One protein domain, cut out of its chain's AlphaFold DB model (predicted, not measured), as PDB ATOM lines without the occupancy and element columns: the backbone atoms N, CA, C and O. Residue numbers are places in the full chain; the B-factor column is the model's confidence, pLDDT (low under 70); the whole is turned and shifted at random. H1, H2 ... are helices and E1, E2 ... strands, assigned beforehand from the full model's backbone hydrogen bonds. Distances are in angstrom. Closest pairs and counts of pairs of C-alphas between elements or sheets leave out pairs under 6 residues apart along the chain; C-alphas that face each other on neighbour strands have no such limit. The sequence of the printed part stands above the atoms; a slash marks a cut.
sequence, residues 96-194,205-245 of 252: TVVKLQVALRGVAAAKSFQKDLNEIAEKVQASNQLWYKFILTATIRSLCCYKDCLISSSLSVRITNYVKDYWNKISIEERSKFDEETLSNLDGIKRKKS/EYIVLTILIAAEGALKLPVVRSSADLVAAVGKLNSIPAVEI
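AT A GLANCE: This is residues 96 to 194 and 205 to 245 of the 252 residues of an uncharacterized protein of Digitaria exilis (UniProt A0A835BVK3). A twisted sheet of three long strands, E2, E1 and E5, is covered on one face by three helices, H1, H2 and H4, and on the other by H3; a small hairpin, E3 and E4, sits beside the second half of H1. The sheet is antiparallel throughout, and with helices on both faces it makes three layers. The printed part has 140 residues, with four named helices and five named strands in the order E1 H1 H2 E2 H3 E3 E4 E5 H4, and its class is mixed. It is compact and rounded, with a radius of gyration of the C-alphas of 14.7 A and spans of 39 by 36 by 26 A.

HOW THE PARTS SIT: E1, residues 96 to 105, is the inner strand between the edge strands E2, residues 150 to 160, and E5, residues 206 to 216. E1 and E5 are antiparallel, with N 100 and O 211 at 2.9 A; E2 and E1 are antiparallel too, with N 99 and O 156 at 2.9 A, both within hydrogen-bond range. H1, residues 107 to 123, and H2, residues 129 to 145, form a helical hairpin: they touch at a shallow tilt of 18 degrees, opposite ways, with closest C-alphas Leu 117 and Thr 139, 6.6 A apart. Both lie over E5, at heights over the sheet of 10.9 A and 10.4 A; for H2 this is only just E5 alone, as 2 of its C-alphas fall on E1. H3, residues 163 to 175, lies over E1 on the opposite face, 9.2 A high, along the strands at 6 degrees on the local plane. The hairpin of E3, residues 183 to 186, and E4, residues 189 to 192, has N 184 and O 191 within hydrogen-bond range at 2.9 A; the closest C-alphas of H1 and E3, Ala 121 and Asn 185, are 6.1 A apart. H4, residues 227 to 237, is on the same face as H2; the two are close but not clearly touching, with closest C-alphas Ile 140 and Val 234, 6.8 A apart. In H1, H2, H3 and H4 every O i to N i+4 pair is within hydrogen-bond range.

IN THESE COORDINATES: E1 starts at C-alpha 96, (7.316, -38.949, -21.496), and is 29.4 A long; H1 and H2 are 24.5 A each. E2 measures 29.7 A, H3 18.0 A, E5 32.7 A and H4 15.2 A, ending at C-alpha 237, (1.484, -38.311, -31.105). E3 and E4 are 10.2 A each.

THE WHOLE: The C-alphas farthest apart, of Ala 108 and Asn 161, are 41.4 A apart. Residues 195 to 204 are not printed, and C-alphas 194 and 205 are 20.0 A apart across that cut. Of the links printed whole, none is long. The mean pLDDT of the printed part is 92.2, and no printed residue is under 70.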
ATOM      1  N   THR A  96       8.045 -37.726 -21.194       93.81
ATOM      2  CA  THR A  96       7.316 -38.949 -21.496       93.81
ATOM      3  C   THR A  96       8.010 -39.693 -22.623       93.81
ATOM      4  O   THR A  96       8.190 -39.156 -23.712       93.81
ATOM      5  N   VAL A  97       8.368 -40.950 -22.373       94.44
ATOM      6  CA  VAL A  97       8.828 -41.892 -23.392       94.44
ATOM      7  C   VAL A  97       7.657 -42.773 -23.798       94.44
ATOM      8  O   VAL A  97       7.027 -43.423 -22.961       94.44
ATOM      9  N   VAL A  98       7.360 -42.784 -25.088       95.44
ATOM     10  CA  VAL A  98       6.284 -43.549 -25.704       95.44
ATOM     11  C   VAL A  98       6.879 -44.586 -26.636       95.44
ATOM     12  O   VAL A  98       7.684 -44.252 -27.502       95.44
ATOM     13  N   LYS A  99       6.426 -45.827 -26.494       95.81
ATOM     14  CA  LYS A  99       6.673 -46.922 -27.428       95.81
ATOM     15  C   LYS A  99       5.338 -47.354 -28.021       95.81
ATOM     16  O   LYS A  99       4.495 -47.897 -27.310       95.81
ATOM     17  N   LEU A 100       5.158 -47.116 -29.313       95.94
ATOM     18  CA  LEU A 100       4.027 -47.608 -30.090       95.94
ATOM     19  C   LEU A 100       4.511 -48.747 -30.986       95.94
ATOM     20  O   LEU A 100       5.423 -48.557 -31.781       95.94
ATOM     21  N   GLN A 101       3.890 -49.913 -30.877       95.56
ATOM     22  CA  GLN A 101       4.119 -51.041 -31.768       95.56
ATOM     23  C   GLN A 101       2.852 -51.326 -32.552       95.56
ATOM     24  O   GLN A 101       1.766 -51.363 -31.975       95.56
ATOM     25  N   VAL A 102       2.986 -51.541 -33.852       94.88
ATOM     26  CA  VAL A 102       1.876 -51.884 -34.742       94.88
ATOM     27  C   VAL A 102       2.294 -53.016 -35.665       94.88
ATOM     28  O   VAL A 102       3.416 -53.032 -36.168       94.88
ATOM     29  N   ALA A 103       1.393 -53.966 -35.881       93.88
ATOM     30  CA  ALA A 103       1.592 -55.076 -36.799       93.88
ATOM     31  C   ALA A 103       0.617 -54.953 -37.972       93.88
ATOM     32  O   ALA A 103      -0.594 -54.830 -37.767       93.88
ATOM     33  N   LEU A 104       1.149 -54.997 -39.192       92.56
ATOM     34  CA  LEU A 104       0.384 -54.945 -40.433       92.56
ATOM     35  C   LEU A 104       0.480 -56.291 -41.142       92.56
ATOM     36  O   LEU A 104       1.580 -56.801 -41.335       92.56
ATOM     37  N   ARG A 105      -0.662 -56.845 -41.549       92.12
ATOM     38  CA  ARG A 105      -0.784 -58.111 -42.279       92.12
ATOM     39  C   ARG A 105      -0.807 -57.886 -43.792       92.12
ATOM     40  O   ARG A 105      -1.317 -56.884 -44.282       92.12
ATOM     41  N   GLY A 106      -0.341 -58.887 -44.525       89.50
ATOM     42  CA  GLY A 106      -0.421 -58.992 -45.975       89.50
ATOM     43  C   GLY A 106       0.913 -58.678 -46.638       89.50
ATOM     44  O   GLY A 106       1.480 -57.608 -46.444       89.50
ATOM     45  N   VAL A 107       1.386 -59.593 -47.486       88.12
ATOM     46  CA  VAL A 107       2.696 -59.486 -48.154       88.12
ATOM     47  C   VAL A 107       2.815 -58.204 -48.987       88.12
ATOM     48  O   VAL A 107       3.854 -57.549 -48.966       88.12
ATOM     49  N   ALA A 108       1.760 -57.829 -49.717       90.38
ATOM     50  CA  ALA A 108       1.758 -56.617 -50.534       90.38
ATOM     51  C   ALA A 108       1.797 -55.347 -49.670       90.38
ATOM     52  O   ALA A 108       2.644 -54.486 -49.893       90.38
ATOM     53  N   ALA A 109       0.935 -55.265 -48.650       90.00
ATOM     54  CA  ALA A 109       0.892 -54.132 -47.730       90.00
ATOM     55  C   ALA A 109       2.210 -53.984 -46.959       90.00
ATOM     56  O   ALA A 109       2.751 -52.887 -46.882       90.00
ATOM     57  N   ALA A 110       2.777 -55.090 -46.470       90.69
ATOM     58  CA  ALA A 110       4.055 -55.099 -45.770       90.69
ATOM     59  C   ALA A 110       5.204 -54.586 -46.652       90.69
ATOM     60  O   ALA A 110       5.969 -53.728 -46.216       90.69
ATOM     61  N   LYS A 111       5.299 -55.052 -47.906       90.94
ATOM     62  CA  LYS A 111       6.331 -54.594 -48.852       90.94
ATOM     63  C   LYS A 111       6.177 -53.118 -49.216       90.94
ATOM     64  O   LYS A 111       7.174 -52.400 -49.241       90.94
ATOM     65  N   SER A 112       4.955 -52.663 -49.488       93.19
ATOM     66  CA  SER A 112       4.693 -51.255 -49.806       93.19
ATOM     67  C   SER A 112       4.969 -50.352 -48.606       93.19
ATOM     68  O   SER A 112       5.656 -49.347 -48.744       93.19
ATOM     69  N   PHE A 113       4.542 -50.755 -47.409       93.94
ATOM     70  CA  PHE A 113       4.814 -50.005 -46.188       93.94
ATOM     71  C   PHE A 113       6.311 -49.938 -45.878       93.94
ATOM     72  O   PHE A 113       6.840 -48.872 -45.580       93.94
ATOM     73  N   GLN A 114       7.035 -51.050 -46.024       93.69
ATOM     74  CA  GLN A 114       8.490 -51.062 -45.883       93.69
ATOM     75  C   GLN A 114       9.172 -50.123 -46.888       93.69
ATOM     76  O   GLN A 114      10.126 -49.433 -46.532       93.69
ATOM     77  N   LYS A 115       8.684 -50.073 -48.134       94.56
ATOM     78  CA  LYS A 115       9.181 -49.134 -49.143       94.56
ATOM     79  C   LYS A 115       8.967 -47.684 -48.700       94.56
ATOM     80  O   LYS A 115       9.921 -46.914 -48.749       94.56
ATOM     81  N   ASP A 116       7.780 -47.339 -48.204       96.44
ATOM     82  CA  ASP A 116       7.494 -45.994 -47.693       96.44
ATOM     83  C   ASP A 116       8.433 -45.618 -46.533       96.44
ATOM     84  O   ASP A 116       8.989 -44.519 -46.512       96.44
ATOM     85  N   LEU A 117       8.667 -46.537 -45.588       95.88
ATOM     86  CA  LEU A 117       9.597 -46.326 -44.471       95.88
ATOM     87  C   LEU A 117      11.035 -46.105 -44.955       95.88
ATOM     88  O   LEU A 117      11.721 -45.210 -44.455       95.88
ATOM     89  N   ASN A 118      11.480 -46.872 -45.953       95.88
ATOM     90  CA  ASN A 118      12.795 -46.697 -46.565       95.88
ATOM     91  C   ASN A 118      12.916 -45.326 -47.244       95.88
ATOM     92  O   ASN A 118      13.911 -44.638 -47.041       95.88
ATOM     93  N   GLU A 119      11.901 -44.892 -47.996       96.44
ATOM     94  CA  GLU A 119      11.895 -43.568 -48.631       96.44
ATOM     95  C   GLU A 119      11.925 -42.430 -47.602       96.44
ATOM     96  O   GLU A 119      12.610 -41.425 -47.802       96.44
ATOM     97  N   ILE A 120      11.200 -42.570 -46.487       96.25
ATOM     98  CA  ILE A 120      11.235 -41.602 -45.382       96.25
ATOM     99  C   ILE A 120      12.644 -41.542 -44.795       96.25
ATOM    100  O   ILE A 120      13.206 -40.454 -44.679       96.25
ATOM    101  N   ALA A 121      13.229 -42.694 -44.467       95.12
ATOM    102  CA  ALA A 121      14.577 -42.774 -43.921       95.12
ATOM    103  C   ALA A 121      15.626 -42.206 -44.891       95.12
ATOM    104  O   ALA A 121      16.539 -41.508 -44.460       95.12
ATOM    105  N   GLU A 122      15.487 -42.426 -46.199       94.44
ATOM    106  CA  GLU A 122      16.390 -41.869 -47.211       94.44
ATOM    107  C   GLU A 122      16.250 -40.342 -47.364       94.44
ATOM    108  O   GLU A 122      17.236 -39.679 -47.693       94.44
ATOM    109  N   LYS A 123      15.079 -39.754 -47.083       94.38
ATOM    110  CA  LYS A 123      14.851 -38.295 -47.147       94.38
ATOM    111  C   LYS A 123      15.436 -37.520 -45.968       94.38
ATOM    112  O   LYS A 123      15.714 -36.333 -46.113       94.38
ATOM    113  N   VAL A 124      15.615 -38.157 -44.813       94.00
ATOM    114  CA  VAL A 124      16.128 -37.501 -43.601       94.00
ATOM    115  C   VAL A 124      17.599 -37.136 -43.771       94.00
ATOM    116  O   VAL A 124      18.426 -37.998 -44.079       94.00
ATOM    117  N   GLN A 125      17.928 -35.864 -43.537       90.12
ATOM    118  CA  GLN A 125      19.289 -35.347 -43.723       90.12
ATOM    119  C   GLN A 125      20.005 -34.953 -42.429       90.12
ATOM    120  O   GLN A 125      21.225 -34.866 -42.438       90.12
ATOM    121  N   ALA A 126      19.289 -34.709 -41.327       87.75
ATOM    122  CA  ALA A 126      19.915 -34.279 -40.077       87.75
ATOM    123  C   ALA A 126      19.142 -34.737 -38.834       87.75
ATOM    124  O   ALA A 126      17.983 -35.145 -38.910       87.75
ATOM    125  N   SER A 127      19.788 -34.622 -37.673       86.25
ATOM    126  CA  SER A 127      19.251 -34.950 -36.351       86.25
ATOM    127  C   SER A 127      18.841 -33.710 -35.564       86.25
ATOM    128  O   SER A 127      19.452 -33.329 -34.567       86.25
ATOM    129  N   ASN A 128      17.759 -33.072 -36.003       89.56
ATOM    130  CA  ASN A 128      17.140 -31.968 -35.276       89.56
ATOM    131  C   ASN A 128      15.633 -32.192 -35.091       89.56
ATOM    132  O   ASN A 128      15.031 -33.067 -35.715       89.56
ATOM    133  N   GLN A 129      15.023 -31.375 -34.232       91.75
ATOM    134  CA  GLN A 129      13.603 -31.454 -33.875       91.75
ATOM    135  C   GLN A 129      12.664 -31.436 -35.089       91.75
ATOM    136  O   GLN A 129      11.679 -32.176 -35.114       91.75
ATOM    137  N   LEU A 130      12.975 -30.635 -36.113       93.25
ATOM    138  CA  LEU A 130      12.179 -30.558 -37.341       93.25
ATOM    139  C   LEU A 130      12.218 -31.879 -38.113       93.25
ATOM    140  O   LEU A 130      11.172 -32.378 -38.527       93.25
ATOM    141  N   TRP A 131      13.399 -32.485 -38.251       94.56
ATOM    142  CA  TRP A 131      13.541 -33.786 -38.900       94.56
ATOM    143  C   TRP A 131      12.905 -34.918 -38.093       94.56
ATOM    144  O   TRP A 131      12.255 -35.778 -38.685       94.56
ATOM    145  N   TYR A 132      12.986 -34.902 -36.760       93.25
ATOM    146  CA  TYR A 132      12.267 -35.875 -35.927       93.25
ATOM    147  C   TYR A 132      10.757 -35.756 -36.100       93.25
ATOM    148  O   TYR A 132      10.061 -36.760 -36.268       93.25
ATOM    149  N   LYS A 133      10.245 -34.522 -36.132       95.44
ATOM    150  CA  LYS A 133       8.834 -34.264 -36.401       95.44
ATOM    151  C   LYS A 133       8.431 -34.742 -37.793       95.44
ATOM    152  O   LYS A 133       7.366 -35.342 -37.938       95.44
ATOM    153  N   PHE A 134       9.272 -34.512 -38.799       95.75
ATOM    154  CA  PHE A 134       9.062 -35.004 -40.157       95.75
ATOM    155  C   PHE A 134       8.987 -36.533 -40.202       95.75
ATOM    156  O   PHE A 134       8.006 -37.060 -40.721       95.75
ATOM    157  N   ILE A 135       9.960 -37.241 -39.609       95.88
ATOM    158  CA  ILE A 135       9.978 -38.713 -39.536       95.88
ATOM    159  C   ILE A 135       8.682 -39.217 -38.916       95.88
ATOM    160  O   ILE A 135       8.013 -40.071 -39.497       95.88
ATOM    161  N   LEU A 136       8.309 -38.659 -37.764       96.19
ATOM    162  CA  LEU A 136       7.100 -39.037 -37.047       96.19
ATOM    163  C   LEU A 136       5.852 -38.830 -37.912       96.19
ATOM    164  O   LEU A 136       5.066 -39.756 -38.095       96.19
ATOM    165  N   THR A 137       5.702 -37.638 -38.487       96.88
ATOM    166  CA  THR A 137       4.533 -37.263 -39.295       96.88
ATOM    167  C   THR A 137       4.422 -38.123 -40.552       96.88
ATOM    168  O   THR A 137       3.342 -38.617 -40.872       96.88
ATOM    169  N   ALA A 138       5.530 -38.325 -41.268       97.25
ATOM    170  CA  ALA A 138       5.556 -39.102 -42.500       97.25
ATOM    171  C   ALA A 138       5.287 -40.591 -42.235       97.25
ATOM    172  O   ALA A 138       4.506 -41.208 -42.958       97.25
ATOM    173  N   THR A 139       5.860 -41.138 -41.158       96.69
ATOM    174  CA  THR A 139       5.634 -42.529 -40.734       96.69
ATOM    175  C   THR A 139       4.175 -42.750 -40.350       96.69
ATOM    176  O   THR A 139       3.547 -43.697 -40.814       96.69
ATOM    177  N   ILE A 140       3.604 -41.844 -39.550       95.50
ATOM    178  CA  ILE A 140       2.194 -41.885 -39.151       95.50
ATOM    179  C   ILE A 140       1.273 -41.789 -40.368       95.50
ATOM    180  O   ILE A 140       0.321 -42.557 -40.481       95.50
ATOM    181  N   ARG A 141       1.566 -40.875 -41.298       95.62
ATOM    182  CA  ARG A 141       0.786 -40.723 -42.527       95.62
ATOM    183  C   ARG A 141       0.803 -42.003 -43.357       95.62
ATOM    184  O   ARG A 141      -0.263 -42.435 -43.783       95.62
ATOM    185  N   SER A 142       1.978 -42.600 -43.564       95.56
ATOM    186  CA  SER A 142       2.096 -43.873 -44.279       95.56
ATOM    187  C   SER A 142       1.318 -44.974 -43.550       95.56
ATOM    188  O   SER A 142       0.500 -45.643 -44.169       95.56
ATOM    189  N   LEU A 143       1.433 -45.077 -42.220       93.62
ATOM    190  CA  LEU A 143       0.689 -46.056 -41.423       93.62
ATOM    191  C   LEU A 143      -0.835 -45.921 -41.595       93.62
ATOM    192  O   LEU A 143      -1.528 -46.922 -41.769       93.62
ATOM    193  N   CYS A 144      -1.365 -44.696 -41.592       91.12
ATOM    194  CA  CYS A 144      -2.795 -44.444 -41.790       91.12
ATOM    195  C   CYS A 144      -3.304 -44.860 -43.180       91.12
ATOM    196  O   CYS A 144      -4.483 -45.196 -43.305       91.12
ATOM    197  N   CYS A 145      -2.443 -44.876 -44.203       91.88
ATOM    198  CA  CYS A 145      -2.793 -45.383 -45.533       91.88
ATOM    199  C   CYS A 145      -3.025 -46.904 -45.548       91.88
ATOM    200  O   CYS A 145      -3.735 -47.388 -46.422       91.88
ATOM    201  N   TYR A 146      -2.486 -47.648 -44.575       91.19
ATOM    202  CA  TYR A 146      -2.622 -49.108 -44.465       91.19
ATOM    203  C   TYR A 146      -3.436 -49.546 -43.235       91.19
ATOM    204  O   TYR A 146      -3.273 -50.660 -42.736       91.19
ATOM    205  N   LYS A 147      -4.324 -48.680 -42.729       86.94
ATOM    206  CA  LYS A 147      -5.130 -48.925 -41.517       86.94
ATOM    207  C   LYS A 147      -5.959 -50.217 -41.569       86.94
ATOM    208  O   LYS A 147      -6.111 -50.872 -40.544       86.94
ATOM    209  N   ASP A 148      -6.440 -50.603 -42.751       88.56
ATOM    210  CA  ASP A 148      -7.289 -51.787 -42.940       88.56
ATOM    211  C   ASP A 148      -6.487 -53.101 -42.871       88.56
ATOM    212  O   ASP A 148      -7.049 -54.182 -42.723       88.56
ATOM    213  N   CYS A 149      -5.155 -53.013 -42.939       90.00
ATOM    214  CA  CYS A 149      -4.242 -54.146 -42.819       90.00
ATOM    215  C   CYS A 149      -3.725 -54.345 -41.386       90.00
ATOM    216  O   CYS A 149      -2.951 -55.272 -41.137       90.00
ATOM    217  N   LEU A 150      -4.097 -53.476 -40.443       90.88
ATOM    218  CA  LEU A 150      -3.592 -53.521 -39.076       90.88
ATOM    219  C   LEU A 150      -4.250 -54.654 -38.281       90.88
ATOM    220  O   LEU A 150      -5.470 -54.734 -38.190       90.88
ATOM    221  N   ILE A 151      -3.431 -55.511 -37.673       91.69
ATOM    222  CA  ILE A 151      -3.907 -56.679 -36.914       91.69
ATOM    223  C   ILE A 151      -3.681 -56.566 -35.414       91.69
ATOM    224  O   ILE A 151      -4.370 -57.216 -34.635       91.69
ATOM    225  N   SER A 152      -2.696 -55.777 -34.994       91.25
ATOM    226  CA  SER A 152      -2.380 -55.602 -33.584       91.25
ATOM    227  C   SER A 152      -1.680 -54.275 -33.356       91.25
ATOM    228  O   SER A 152      -0.963 -53.768 -34.224       91.25
ATOM    229  N   SER A 153      -1.888 -53.727 -32.167       93.44
ATOM    230  CA  SER A 153      -1.229 -52.521 -31.697       93.44
ATOM    231  C   SER A 153      -0.979 -52.606 -30.201       93.44
ATOM    232  O   SER A 153      -1.841 -53.056 -29.451       93.44
ATOM    233  N   SER A 154       0.174 -52.119 -29.768       93.19
ATOM    234  CA  SER A 154       0.546 -52.001 -28.365       93.19
ATOM    235  C   SER A 154       1.119 -50.616 -28.116       93.19
ATOM    236  O   SER A 154       1.952 -50.136 -28.882       93.19
ATOM    237  N   LEU A 155       0.663 -49.963 -27.052       94.88
ATOM    238  CA  LEU A 155       1.124 -48.640 -26.659       94.88
ATOM    239  C   LEU A 155       1.606 -48.688 -25.214       94.88
ATOM    240  O   LEU A 155       0.845 -49.017 -24.308       94.88
ATOM    241  N   SER A 156       2.863 -48.314 -25.007       94.00
ATOM    242  CA  SER A 156       3.465 -48.162 -23.689       94.00
ATOM    243  C   SER A 156       3.907 -46.721 -23.493       94.00
ATOM    244  O   SER A 156       4.532 -46.125 -24.372       94.00
ATOM    245  N   VAL A 157       3.561 -46.156 -22.340       94.19
ATOM    246  CA  VAL A 157       3.845 -44.768 -21.981       94.19
ATOM    247  C   VAL A 157       4.523 -44.760 -20.626       94.19
ATOM    248  O   VAL A 157       3.992 -45.304 -19.657       94.19
ATOM    249  N   ARG A 158       5.691 -44.124 -20.541       92.56
ATOM    250  CA  ARG A 158       6.432 -43.988 -19.292       92.56
ATOM    251  C   ARG A 158       6.916 -42.568 -19.094       92.56
ATOM    252  O   ARG A 158       7.694 -42.051 -19.885       92.56
ATOM    253  N   ILE A 159       6.495 -41.972 -17.987       91.81
ATOM    254  CA  ILE A 159       7.036 -40.699 -17.517       91.81
ATOM    255  C   ILE A 159       8.288 -41.015 -16.700       91.81
ATOM    256  O   ILE A 159       8.240 -41.836 -15.782       91.81
ATOM    257  N   THR A 160       9.419 -40.413 -17.053       89.31
ATOM    258  CA  THR A 160      10.699 -40.657 -16.381       89.31
ATOM    259  C   THR A 160      11.570 -39.406 -16.401       89.31
ATOM    260  O   THR A 160      11.530 -38.626 -17.349       89.31
ATOM    261  N   ASN A 161      12.382 -39.243 -15.357       86.00
ATOM    262  CA  ASN A 161      13.449 -38.241 -15.323       86.00
ATOM    263  C   ASN A 161      14.755 -38.791 -15.932       86.00
ATOM    264  O   ASN A 161      15.613 -38.029 -16.356       86.00
ATOM    265  N   TYR A 162      14.883 -40.119 -16.039       86.62
ATOM    266  CA  TYR A 162      16.040 -40.821 -16.609       86.62
ATOM    267  C   TYR A 162      15.766 -41.203 -18.067       86.62
ATOM    268  O   TYR A 162      15.657 -42.380 -18.420       86.62
ATOM    269  N   VAL A 163      15.546 -40.196 -18.913       89.06
ATOM    270  CA  VAL A 163      15.089 -40.389 -20.301       89.06
ATOM    271  C   VAL A 163      16.113 -41.157 -21.119       89.06
ATOM    272  O   VAL A 163      15.751 -42.108 -21.803       89.06
ATOM    273  N   LYS A 164      17.386 -40.768 -21.016       87.81
ATOM    274  CA  LYS A 164      18.489 -41.334 -21.796       87.81
ATOM    275  C   LYS A 164      18.641 -42.835 -21.561       87.81
ATOM    276  O   LYS A 164      18.637 -43.600 -22.522       87.81
ATOM    277  N   ASP A 165      18.716 -43.250 -20.301       90.19
ATOM    278  CA  ASP A 165      18.934 -44.655 -19.945       90.19
ATOM    279  C   ASP A 165      17.735 -45.512 -20.340       90.19
ATOM    280  O   ASP A 165      17.888 -46.583 -20.928       90.19
ATOM    281  N   TYR A 166      16.523 -45.011 -20.080       90.56
ATOM    282  CA  TYR A 166      15.297 -45.717 -20.436       90.56
ATOM    283  C   TYR A 166      15.113 -45.830 -21.956       90.56
ATOM    284  O   TYR A 166      14.793 -46.909 -22.458       90.56
ATOM    285  N   TRP A 167      15.367 -44.749 -22.697       92.12
ATOM    286  CA  TRP A 167      15.356 -44.736 -24.159       92.12
ATOM    287  C   TRP A 167      16.377 -45.714 -24.730       92.12
ATOM    288  O   TRP A 167      16.028 -46.545 -25.566       92.12
ATOM    289  N   ASN A 168      17.628 -45.649 -24.260       92.38
ATOM    290  CA  ASN A 168      18.699 -46.503 -24.752       92.38
ATOM    291  C   ASN A 168      18.372 -47.979 -24.507       92.38
ATOM    292  O   ASN A 168      18.456 -48.778 -25.439       92.38
ATOM    293  N   LYS A 169      17.893 -48.310 -23.299       93.88
ATOM    294  CA  LYS A 169      17.436 -49.656 -22.943       93.88
ATOM    295  C   LYS A 169      16.395 -50.182 -23.932       93.88
ATOM    296  O   LYS A 169      16.601 -51.249 -24.500       93.88
ATOM    297  N   ILE A 170      15.320 -49.429 -24.180       93.94
ATOM    298  CA  ILE A 170      14.282 -49.856 -25.131       93.94
ATOM    299  C   ILE A 170      14.842 -49.941 -26.550       93.94
ATOM    300  O   ILE A 170      14.548 -50.890 -27.269       93.94
ATOM    301  N   SER A 171      15.654 -48.970 -26.969       92.88
ATOM    302  CA  SER A 171      16.210 -48.948 -28.323       92.88
ATOM    303  C   SER A 171      17.078 -50.174 -28.614       92.88
ATOM    304  O   SER A 171      17.084 -50.657 -29.745       92.88
ATOM    305  N   ILE A 172      17.816 -50.667 -27.615       93.62
ATOM    306  CA  ILE A 172      18.652 -51.864 -27.724       93.62
ATOM    307  C   ILE A 172      17.766 -53.106 -27.732       93.62
ATOM    308  O   ILE A 172      17.924 -53.933 -28.621       93.62
ATOM    309  N   GLU A 173      16.802 -53.199 -26.810       95.12
ATOM    310  CA  GLU A 173      15.862 -54.327 -26.727       95.12
ATOM    311  C   GLU A 173      15.055 -54.516 -28.022       95.12
ATOM    312  O   GLU A 173      14.797 -55.638 -28.449       95.12
ATOM    313  N   GLU A 174      14.642 -53.425 -28.667       94.75
ATOM    314  CA  GLU A 174      13.918 -53.492 -29.936       94.75
ATOM    315  C   GLU A 174      14.831 -53.885 -31.096       94.75
ATOM    316  O   GLU A 174      14.447 -54.722 -31.909       94.75
ATOM    317  N   ARG A 175      16.049 -53.336 -31.164       91.56
ATOM    318  CA  ARG A 175      17.005 -53.673 -32.228       91.56
ATOM    319  C   ARG A 175      17.539 -55.098 -32.110       91.56
ATOM    320  O   ARG A 175      17.766 -55.725 -33.136       91.56
ATOM    321  N   SER A 176      17.675 -55.637 -30.898       94.00
ATOM    322  CA  SER A 176      18.154 -57.007 -30.676       94.00
ATOM    323  C   SER A 176      17.161 -58.090 -31.107       94.00
ATOM    324  O   SER A 176      17.529 -59.257 -31.150       94.00
ATOM    325  N   LYS A 177      15.904 -57.735 -31.412       92.62
ATOM    326  CA  LYS A 177      14.896 -58.672 -31.945       92.62
ATOM    327  C   LYS A 177      15.116 -59.005 -33.417       92.62
ATOM    328  O   LYS A 177      14.522 -59.958 -33.912       92.62
ATOM    329  N   PHE A 178      15.918 -58.208 -34.116       88.31
ATOM    330  CA  PHE A 178      16.209 -58.399 -35.527       88.31
ATOM    331  C   PHE A 178      17.563 -59.083 -35.682       88.31
ATOM    332  O   PHE A 178      18.549 -58.666 -35.081       88.31
ATOM    333  N   ASP A 179      17.616 -60.094 -36.545       89.00
ATOM    334  CA  ASP A 179      18.872 -60.757 -36.905       89.00
ATOM    335  C   ASP A 179      19.849 -59.812 -37.607       89.00
ATOM    336  O   ASP A 179      21.067 -59.973 -37.530       89.00
ATOM    337  N   GLU A 180      19.303 -58.855 -38.361       89.25
ATOM    338  CA  GLU A 180      20.080 -58.019 -39.252       89.25
ATOM    339  C   GLU A 180      19.430 -56.649 -39.500       89.25
ATOM    340  O   GLU A 180      18.290 -56.553 -39.951       89.25
ATOM    341  N   GLU A 181      20.189 -55.574 -39.276       89.38
ATOM    342  CA  GLU A 181      19.786 -54.203 -39.612       89.38
ATOM    343  C   GLU A 181      20.157 -53.873 -41.068       89.38
ATOM    344  O   GLU A 181      21.319 -53.631 -41.385       89.38
ATOM    345  N   THR A 182      19.179 -53.891 -41.975       91.75
ATOM    346  CA  THR A 182      19.412 -53.722 -43.425       91.75
ATOM    347  C   THR A 182      19.470 -52.267 -43.878       91.75
ATOM    348  O   THR A 182      20.199 -51.942 -44.814       91.75
ATOM    349  N   LEU A 183      18.724 -51.374 -43.230       93.50
ATOM    350  CA  LEU A 183      18.721 -49.947 -43.529       93.50
ATOM    351  C   LEU A 183      18.619 -49.152 -42.234       93.50
ATOM    352  O   LEU A 183      17.709 -49.371 -41.437       93.50
ATOM    353  N   SER A 184      19.538 -48.209 -42.046       93.62
ATOM    354  CA  SER A 184      19.509 -47.280 -40.926       93.62
ATOM    355  C   SER A 184      19.964 -45.892 -41.338       93.62
ATOM    356  O   SER A 184      20.794 -45.715 -42.229       93.62
ATOM    357  N   ASN A 185      19.379 -44.886 -40.697       93.62
ATOM    358  CA  ASN A 185      19.791 -43.500 -40.831       93.62
ATOM    359  C   ASN A 185      19.915 -42.911 -39.428       93.62
ATOM    360  O   ASN A 185      18.916 -42.745 -38.728       93.62
ATOM    361  N   LEU A 186      21.150 -42.636 -39.022       89.88
ATOM    362  CA  LEU A 186      21.467 -42.021 -37.741       89.88
ATOM    363  C   LEU A 186      22.138 -40.686 -38.021       89.88
ATOM    364  O   LEU A 186      23.187 -40.649 -38.652       89.88
ATOM    365  N   ASP A 187      21.538 -39.593 -37.559       85.44
ATOM    366  CA  ASP A 187      22.097 -38.245 -37.731       85.44
ATOM    367  C   ASP A 187      22.349 -37.834 -39.195       85.44
ATOM    368  O   ASP A 187      23.233 -37.032 -39.473       85.44
ATOM    369  N   GLY A 188      21.586 -38.383 -40.147       85.81
ATOM    370  CA  GLY A 188      21.808 -38.170 -41.583       85.81
ATOM    371  C   GLY A 188      22.830 -39.132 -42.203       85.81
ATOM    372  O   GLY A 188      22.942 -39.198 -43.428       85.81
ATOM    373  N   ILE A 189      23.537 -39.921 -41.387       90.25
ATOM    374  CA  ILE A 189      24.466 -40.958 -41.836       90.25
ATOM    375  C   ILE A 189      23.665 -42.215 -42.167       90.25
ATOM    376  O   ILE A 189      23.133 -42.897 -41.287       90.25
ATOM    377  N   LYS A 190      23.602 -42.529 -43.461       93.06
ATOM    378  CA  LYS A 190      22.836 -43.656 -43.996       93.06
ATOM    379  C   LYS A 190      23.724 -44.887 -44.106       93.06
ATOM    380  O   LYS A 190      24.813 -44.825 -44.674       93.06
ATOM    381  N   ARG A 191      23.235 -46.021 -43.614       92.94
ATOM    382  CA  ARG A 191      23.823 -47.342 -43.834       92.94
ATOM    383  C   ARG A 191      22.784 -48.228 -44.496       92.94
ATOM    384  O   ARG A 191      21.628 -48.253 -44.083       92.94
ATOM    385  N   LYS A 192      23.202 -48.941 -45.534       93.12
ATOM    386  CA  LYS A 192      22.356 -49.869 -46.278       93.12
ATOM    387  C   LYS A 192      23.160 -51.125 -46.557       93.12
ATOM    388  O   LYS A 192      24.279 -51.035 -47.056       93.12
ATOM    389  N   LYS A 193      22.590 -52.277 -46.234       90.75
ATOM    390  CA  LYS A 193      23.148 -53.583 -46.555       90.75
ATOM    391  C   LYS A 193      22.066 -54.521 -47.056       90.75
ATOM    392  O   LYS A 193      20.902 -54.429 -46.661       90.75
ATOM    393  N   SER A 194      22.473 -55.423 -47.934       86.94
ATOM    394  CA  SER A 194      21.627 -56.533 -48.354       86.94
ATOM    395  C   SER A 194      21.463 -57.510 -47.197       86.94
ATOM    396  O   SER A 194      22.420 -57.770 -46.473       86.94
ATOM    397  N   GLU A 205       4.421 -62.675 -43.731       83.94
ATOM    398  CA  GLU A 205       2.999 -62.353 -43.850       83.94
ATOM    399  C   GLU A 205       2.652 -61.026 -43.182       83.94
ATOM    400  O   GLU A 205       1.552 -60.509 -43.375       83.94
ATOM    401  N   TYR A 206       3.570 -60.478 -42.390       88.25
ATOM    402  CA  TYR A 206       3.373 -59.240 -41.665       88.25
ATOM    403  C   TYR A 206       4.672 -58.448 -41.507       88.25
ATOM    404  O   TYR A 206       5.777 -58.983 -41.610       88.25
ATOM    405  N   ILE A 207       4.514 -57.159 -41.225       91.62
ATOM    406  CA  ILE A 207       5.572 -56.258 -40.765       91.62
ATOM    407  C   ILE A 207       5.183 -55.711 -39.394       91.62
ATOM    408  O   ILE A 207       4.028 -55.343 -39.170       91.62
ATOM    409  N   VAL A 208       6.145 -55.663 -38.473       94.06
ATOM    410  CA  VAL A 208       5.985 -55.009 -37.172       94.06
ATOM    411  C   VAL A 208       6.785 -53.716 -37.190       94.06
ATOM    412  O   VAL A 208       7.993 -53.732 -37.418       94.06
ATOM    413  N   LEU A 209       6.110 -52.600 -36.944       95.19
ATOM    414  CA  LEU A 209       6.722 -51.289 -36.779       95.19
ATOM    415  C   LEU A 209       6.735 -50.927 -35.296       95.19
ATOM    416  O   LEU A 209       5.687 -50.927 -34.650       95.19
ATOM    417  N   THR A 210       7.903 -50.536 -34.794       96.12
ATOM    418  CA  THR A 210       8.050 -49.876 -33.495       96.12
ATOM    419  C   THR A 210       8.395 -48.403 -33.711       96.12
ATOM    420  O   THR A 210       9.412 -48.081 -34.317       96.12
ATOM    421  N   ILE A 211       7.572 -47.503 -33.176       95.38
ATOM    422  CA  ILE A 211       7.845 -46.069 -33.078       95.38
ATOM    423  C   ILE A 211       8.183 -45.759 -31.620       95.38
ATOM    424  O   ILE A 211       7.371 -45.992 -30.723       95.38
ATOM    425  N   LEU A 212       9.377 -45.222 -31.386       95.19
ATOM    426  CA  LEU A 212       9.816 -44.745 -30.078       95.19
ATOM    427  C   LEU A 212       9.896 -43.214 -30.124       95.19
ATOM    428  O   LEU A 212      10.463 -42.661 -31.063       95.19
ATOM    429  N   ILE A 213       9.293 -42.526 -29.154       94.75
ATOM    430  CA  ILE A 213       9.256 -41.054 -29.081       94.75
ATOM    431  C   ILE A 213       9.492 -40.628 -27.640       94.75
ATOM    432  O   ILE A 213       8.899 -41.187 -26.724       94.75
ATOM    433  N   ALA A 214      10.352 -39.640 -27.436       94.12
ATOM    434  CA  ALA A 214      10.510 -38.973 -26.158       94.12
ATOM    435  C   ALA A 214      10.091 -37.514 -26.342       94.12
ATOM    436  O   ALA A 214      10.557 -36.833 -27.257       94.12
ATOM    437  N   ALA A 215       9.149 -37.074 -25.517       93.69
ATOM    438  CA  ALA A 215       8.554 -35.750 -25.593       93.69
ATOM    439  C   ALA A 215       8.500 -35.113 -24.207       93.69
ATOM    440  O   ALA A 215       8.192 -35.782 -23.217       93.69
ATOM    441  N   GLU A 216       8.824 -33.830 -24.143       91.56
ATOM    442  CA  GLU A 216       8.746 -33.044 -22.920       91.56
ATOM    443  C   GLU A 216       7.298 -32.947 -22.418       91.56
ATOM    444  O   GLU A 216       6.342 -32.903 -23.189       91.56
ATOM    445  N   GLY A 217       7.125 -32.952 -21.100       87.19
ATOM    446  CA  GLY A 217       5.821 -32.939 -20.452       87.19
ATOM    447  C   GLY A 217       5.227 -34.330 -20.216       87.19
ATOM    448  O   GLY A 217       5.777 -35.372 -20.579       87.19
ATOM    449  N   ALA A 218       4.072 -34.341 -19.547       85.38
ATOM    450  CA  ALA A 218       3.304 -35.544 -19.236       85.38
ATOM    451  C   ALA A 218       2.255 -35.802 -20.329       85.38
ATOM    452  O   ALA A 218       1.130 -35.297 -20.264       85.38
ATOM    453  N   LEU A 219       2.616 -36.599 -21.336       89.19
ATOM    454  CA  LEU A 219       1.744 -36.873 -22.471       89.19
ATOM    455  C   LEU A 219       0.650 -37.884 -22.098       89.19
ATOM    456  O   LEU A 219       0.924 -39.032 -21.748       89.19
ATOM    457  N   LYS A 220      -0.614 -37.466 -22.218       89.25
ATOM    458  CA  LYS A 220      -1.786 -38.319 -21.967       89.25
ATOM    459  C   LYS A 220      -2.303 -38.943 -23.262       89.25
ATOM    460  O   LYS A 220      -3.104 -38.343 -23.992       89.25
ATOM    461  N   LEU A 221      -1.877 -40.173 -23.529       90.19
ATOM    462  CA  LEU A 221      -2.369 -40.962 -24.658       90.19
ATOM    463  C   LEU A 221      -3.561 -41.844 -24.253       90.19
ATOM    464  O   LEU A 221      -3.633 -42.276 -23.101       90.19
ATOM    465  N   PRO A 222      -4.527 -42.078 -25.163       90.06
ATOM    466  CA  PRO A 222      -5.627 -42.995 -24.901       90.06
ATOM    467  C   PRO A 222      -5.106 -44.431 -24.795       90.06
ATOM    468  O   PRO A 222      -4.083 -44.785 -25.384       90.06
ATOM    469  N   VAL A 223      -5.835 -45.267 -24.060       89.44
ATOM    470  CA  VAL A 223      -5.585 -46.710 -24.053       89.44
ATOM    471  C   VAL A 223      -6.028 -47.271 -25.397       89.44
ATOM    472  O   VAL A 223      -7.171 -47.069 -25.798       89.44
ATOM    473  N   VAL A 224      -5.137 -47.976 -26.086       90.88
ATOM    474  CA  VAL A 224      -5.425 -48.532 -27.409       90.88
ATOM    475  C   VAL A 224      -6.084 -49.901 -27.252       90.88
ATOM    476  O   VAL A 224      -5.414 -50.863 -26.880       90.88
ATOM    477  N   ARG A 225      -7.397 -49.991 -27.504       88.25
ATOM    478  CA  ARG A 225      -8.158 -51.258 -27.510       88.25
ATOM    479  C   ARG A 225      -8.776 -51.582 -28.866       88.25
ATOM    480  O   ARG A 225      -9.165 -52.720 -29.104       88.25
ATOM    481  N   SER A 226      -8.860 -50.592 -29.745       86.56
ATOM    482  CA  SER A 226      -9.442 -50.693 -31.077       86.56
ATOM    483  C   SER A 226      -8.606 -49.934 -32.111       86.56
ATOM    484  O   SER A 226      -7.740 -49.123 -31.770       86.56
ATOM    485  N   SER A 227      -8.897 -50.155 -33.394       84.06
ATOM    486  CA  SER A 227      -8.298 -49.384 -34.490       84.06
ATOM    487  C   SER A 227      -8.627 -47.888 -34.397       84.06
ATOM    488  O   SER A 227      -7.770 -47.054 -34.687       84.06
ATOM    489  N   ALA A 228      -9.826 -47.527 -33.931       87.06
ATOM    490  CA  ALA A 228     -10.213 -46.137 -33.697       87.06
ATOM    491  C   ALA A 228      -9.363 -45.485 -32.592       87.06
ATOM    492  O   ALA A 228      -8.868 -44.370 -32.771       87.06
ATOM    493  N   ASP A 229      -9.116 -46.203 -31.490       90.56
ATOM    494  CA  ASP A 229      -8.247 -45.717 -30.410       90.56
ATOM    495  C   ASP A 229      -6.807 -45.534 -30.887       90.56
ATOM    496  O   ASP A 229      -6.140 -44.577 -30.492       90.56
ATOM    497  N   LEU A 230      -6.324 -46.431 -31.754       91.19
ATOM    498  CA  LEU A 230      -4.999 -46.315 -32.351       91.19
ATOM    499  C   LEU A 230      -4.890 -45.046 -33.198       91.19
ATOM    500  O   LEU A 230      -3.927 -44.298 -33.041       91.19
ATOM    501  N   VAL A 231      -5.874 -44.776 -34.061       90.56
ATOM    502  CA  VAL A 231      -5.907 -43.548 -34.871       90.56
ATOM    503  C   VAL A 231      -5.910 -42.312 -33.971       90.56
ATOM    504  O   VAL A 231      -5.158 -41.371 -34.223       90.56
ATOM    505  N   ALA A 232      -6.672 -42.327 -32.874       92.69
ATOM    506  CA  ALA A 232      -6.670 -41.241 -31.897       92.69
ATOM    507  C   ALA A 232      -5.312 -41.089 -31.180       92.69
ATOM    508  O   ALA A 232      -4.824 -39.970 -31.011       92.69
ATOM    509  N   ALA A 233      -4.674 -42.192 -30.775       93.88
ATOM    510  CA  ALA A 233      -3.358 -42.185 -30.129       93.88
ATOM    511  C   ALA A 233      -2.278 -41.622 -31.056       93.88
ATOM    512  O   ALA A 233      -1.512 -40.741 -30.672       93.88
ATOM    513  N   VAL A 234      -2.260 -42.103 -32.295       94.44
ATOM    514  CA  VAL A 234      -1.346 -41.675 -33.350       94.44
ATOM    515  C   VAL A 234      -1.591 -40.210 -33.727       94.44
ATOM    516  O   VAL A 234      -0.636 -39.452 -33.881       94.44
ATOM    517  N   GLY A 235      -2.848 -39.762 -33.771       94.50
ATOM    518  CA  GLY A 235      -3.199 -38.351 -33.955       94.50
ATOM    519  C   GLY A 235      -2.644 -37.455 -32.843       94.50
ATOM    520  O   GLY A 235      -2.052 -36.412 -33.126       94.50
ATOM    521  N   LYS A 236      -2.740 -37.891 -31.579       94.88
ATOM    522  CA  LYS A 236      -2.126 -37.174 -30.447       94.88
ATOM    523  C   LYS A 236      -0.603 -37.149 -30.524       94.88
ATOM    524  O   LYS A 236      -0.017 -36.093 -30.320       94.88
ATOM    525  N   LEU A 237       0.036 -38.268 -30.871       94.19
ATOM    526  CA  LEU A 237       1.484 -38.311 -31.105       94.19
ATOM    527  C   LEU A 237       1.897 -37.330 -32.204       94.19
ATOM    528  O   LEU A 237       2.858 -36.578 -32.054       94.19
ATOM    529  N   ASN A 238       1.123 -37.268 -33.285       95.19
ATOM    530  CA  ASN A 238       1.375 -36.335 -34.370       95.19
ATOM    531  C   ASN A 238       1.009 -34.878 -34.040       95.19
ATOM    532  O   ASN A 238       1.313 -33.986 -34.825       95.19
ATOM    533  N   SER A 239       0.398 -34.603 -32.890       95.00
ATOM    534  CA  SER A 239       0.110 -33.237 -32.439       95.00
ATOM    535  C   SER A 239       1.251 -32.638 -31.611       95.00
ATOM    536  O   SER A 239       1.263 -31.434 -31.392       95.00
ATOM    537  N   ILE A 240       2.235 -33.451 -31.198       94.44
ATOM    538  CA  ILE A 240       3.390 -32.994 -30.410       94.44
ATOM    539  C   ILE A 240       4.204 -31.974 -31.230       94.44
ATOM    540  O   ILE A 240       4.642 -32.313 -32.340       94.44
ATOM    541  N   PRO A 241       4.418 -30.744 -30.734       93.56
ATOM    542  CA  PRO A 241       5.278 -29.751 -31.368       93.56
ATOM    543  C   PRO A 241       6.710 -30.258 -31.545       93.56
ATOM    544  O   PRO A 241       7.237 -30.973 -30.699       93.56
ATOM    545  N   ALA A 242       7.381 -29.844 -32.624       93.38
ATOM    546  CA  ALA A 242       8.761 -30.262 -32.888       93.38
ATOM    547  C   ALA A 242       9.704 -29.926 -31.716       93.38
ATOM    548  O   ALA A 242      10.512 -30.762 -31.326       93.38
ATOM    549  N   VAL A 243       9.552 -28.734 -31.126       92.44
ATOM    550  CA  VAL A 243      10.383 -28.240 -30.013       92.44
ATOM    551  C   VAL A 243      10.325 -29.127 -28.763       92.44
ATOM    552  O   VAL A 243      11.304 -29.202 -28.027       92.44
ATOM    553  N   GLU A 244       9.222 -29.850 -28.559       92.31
ATOM    554  CA  GLU A 244       9.030 -30.732 -27.405       92.31
ATOM    555  C   GLU A 244       9.647 -32.124 -27.613       92.31
ATOM    556  O   GLU A 244       9.777 -32.884 -26.657       92.31
ATOM    557  N   ILE A 245      10.047 -32.484 -28.839       92.38
ATOM    558  CA  ILE A 245      10.637 -33.793 -29.137       92.38
ATOM    559  C   ILE A 245      12.104 -33.823 -28.681       92.38
ATOM    560  O   ILE A 245      12.940 -33.046 -29.148       92.38
TER     561      ILE A 245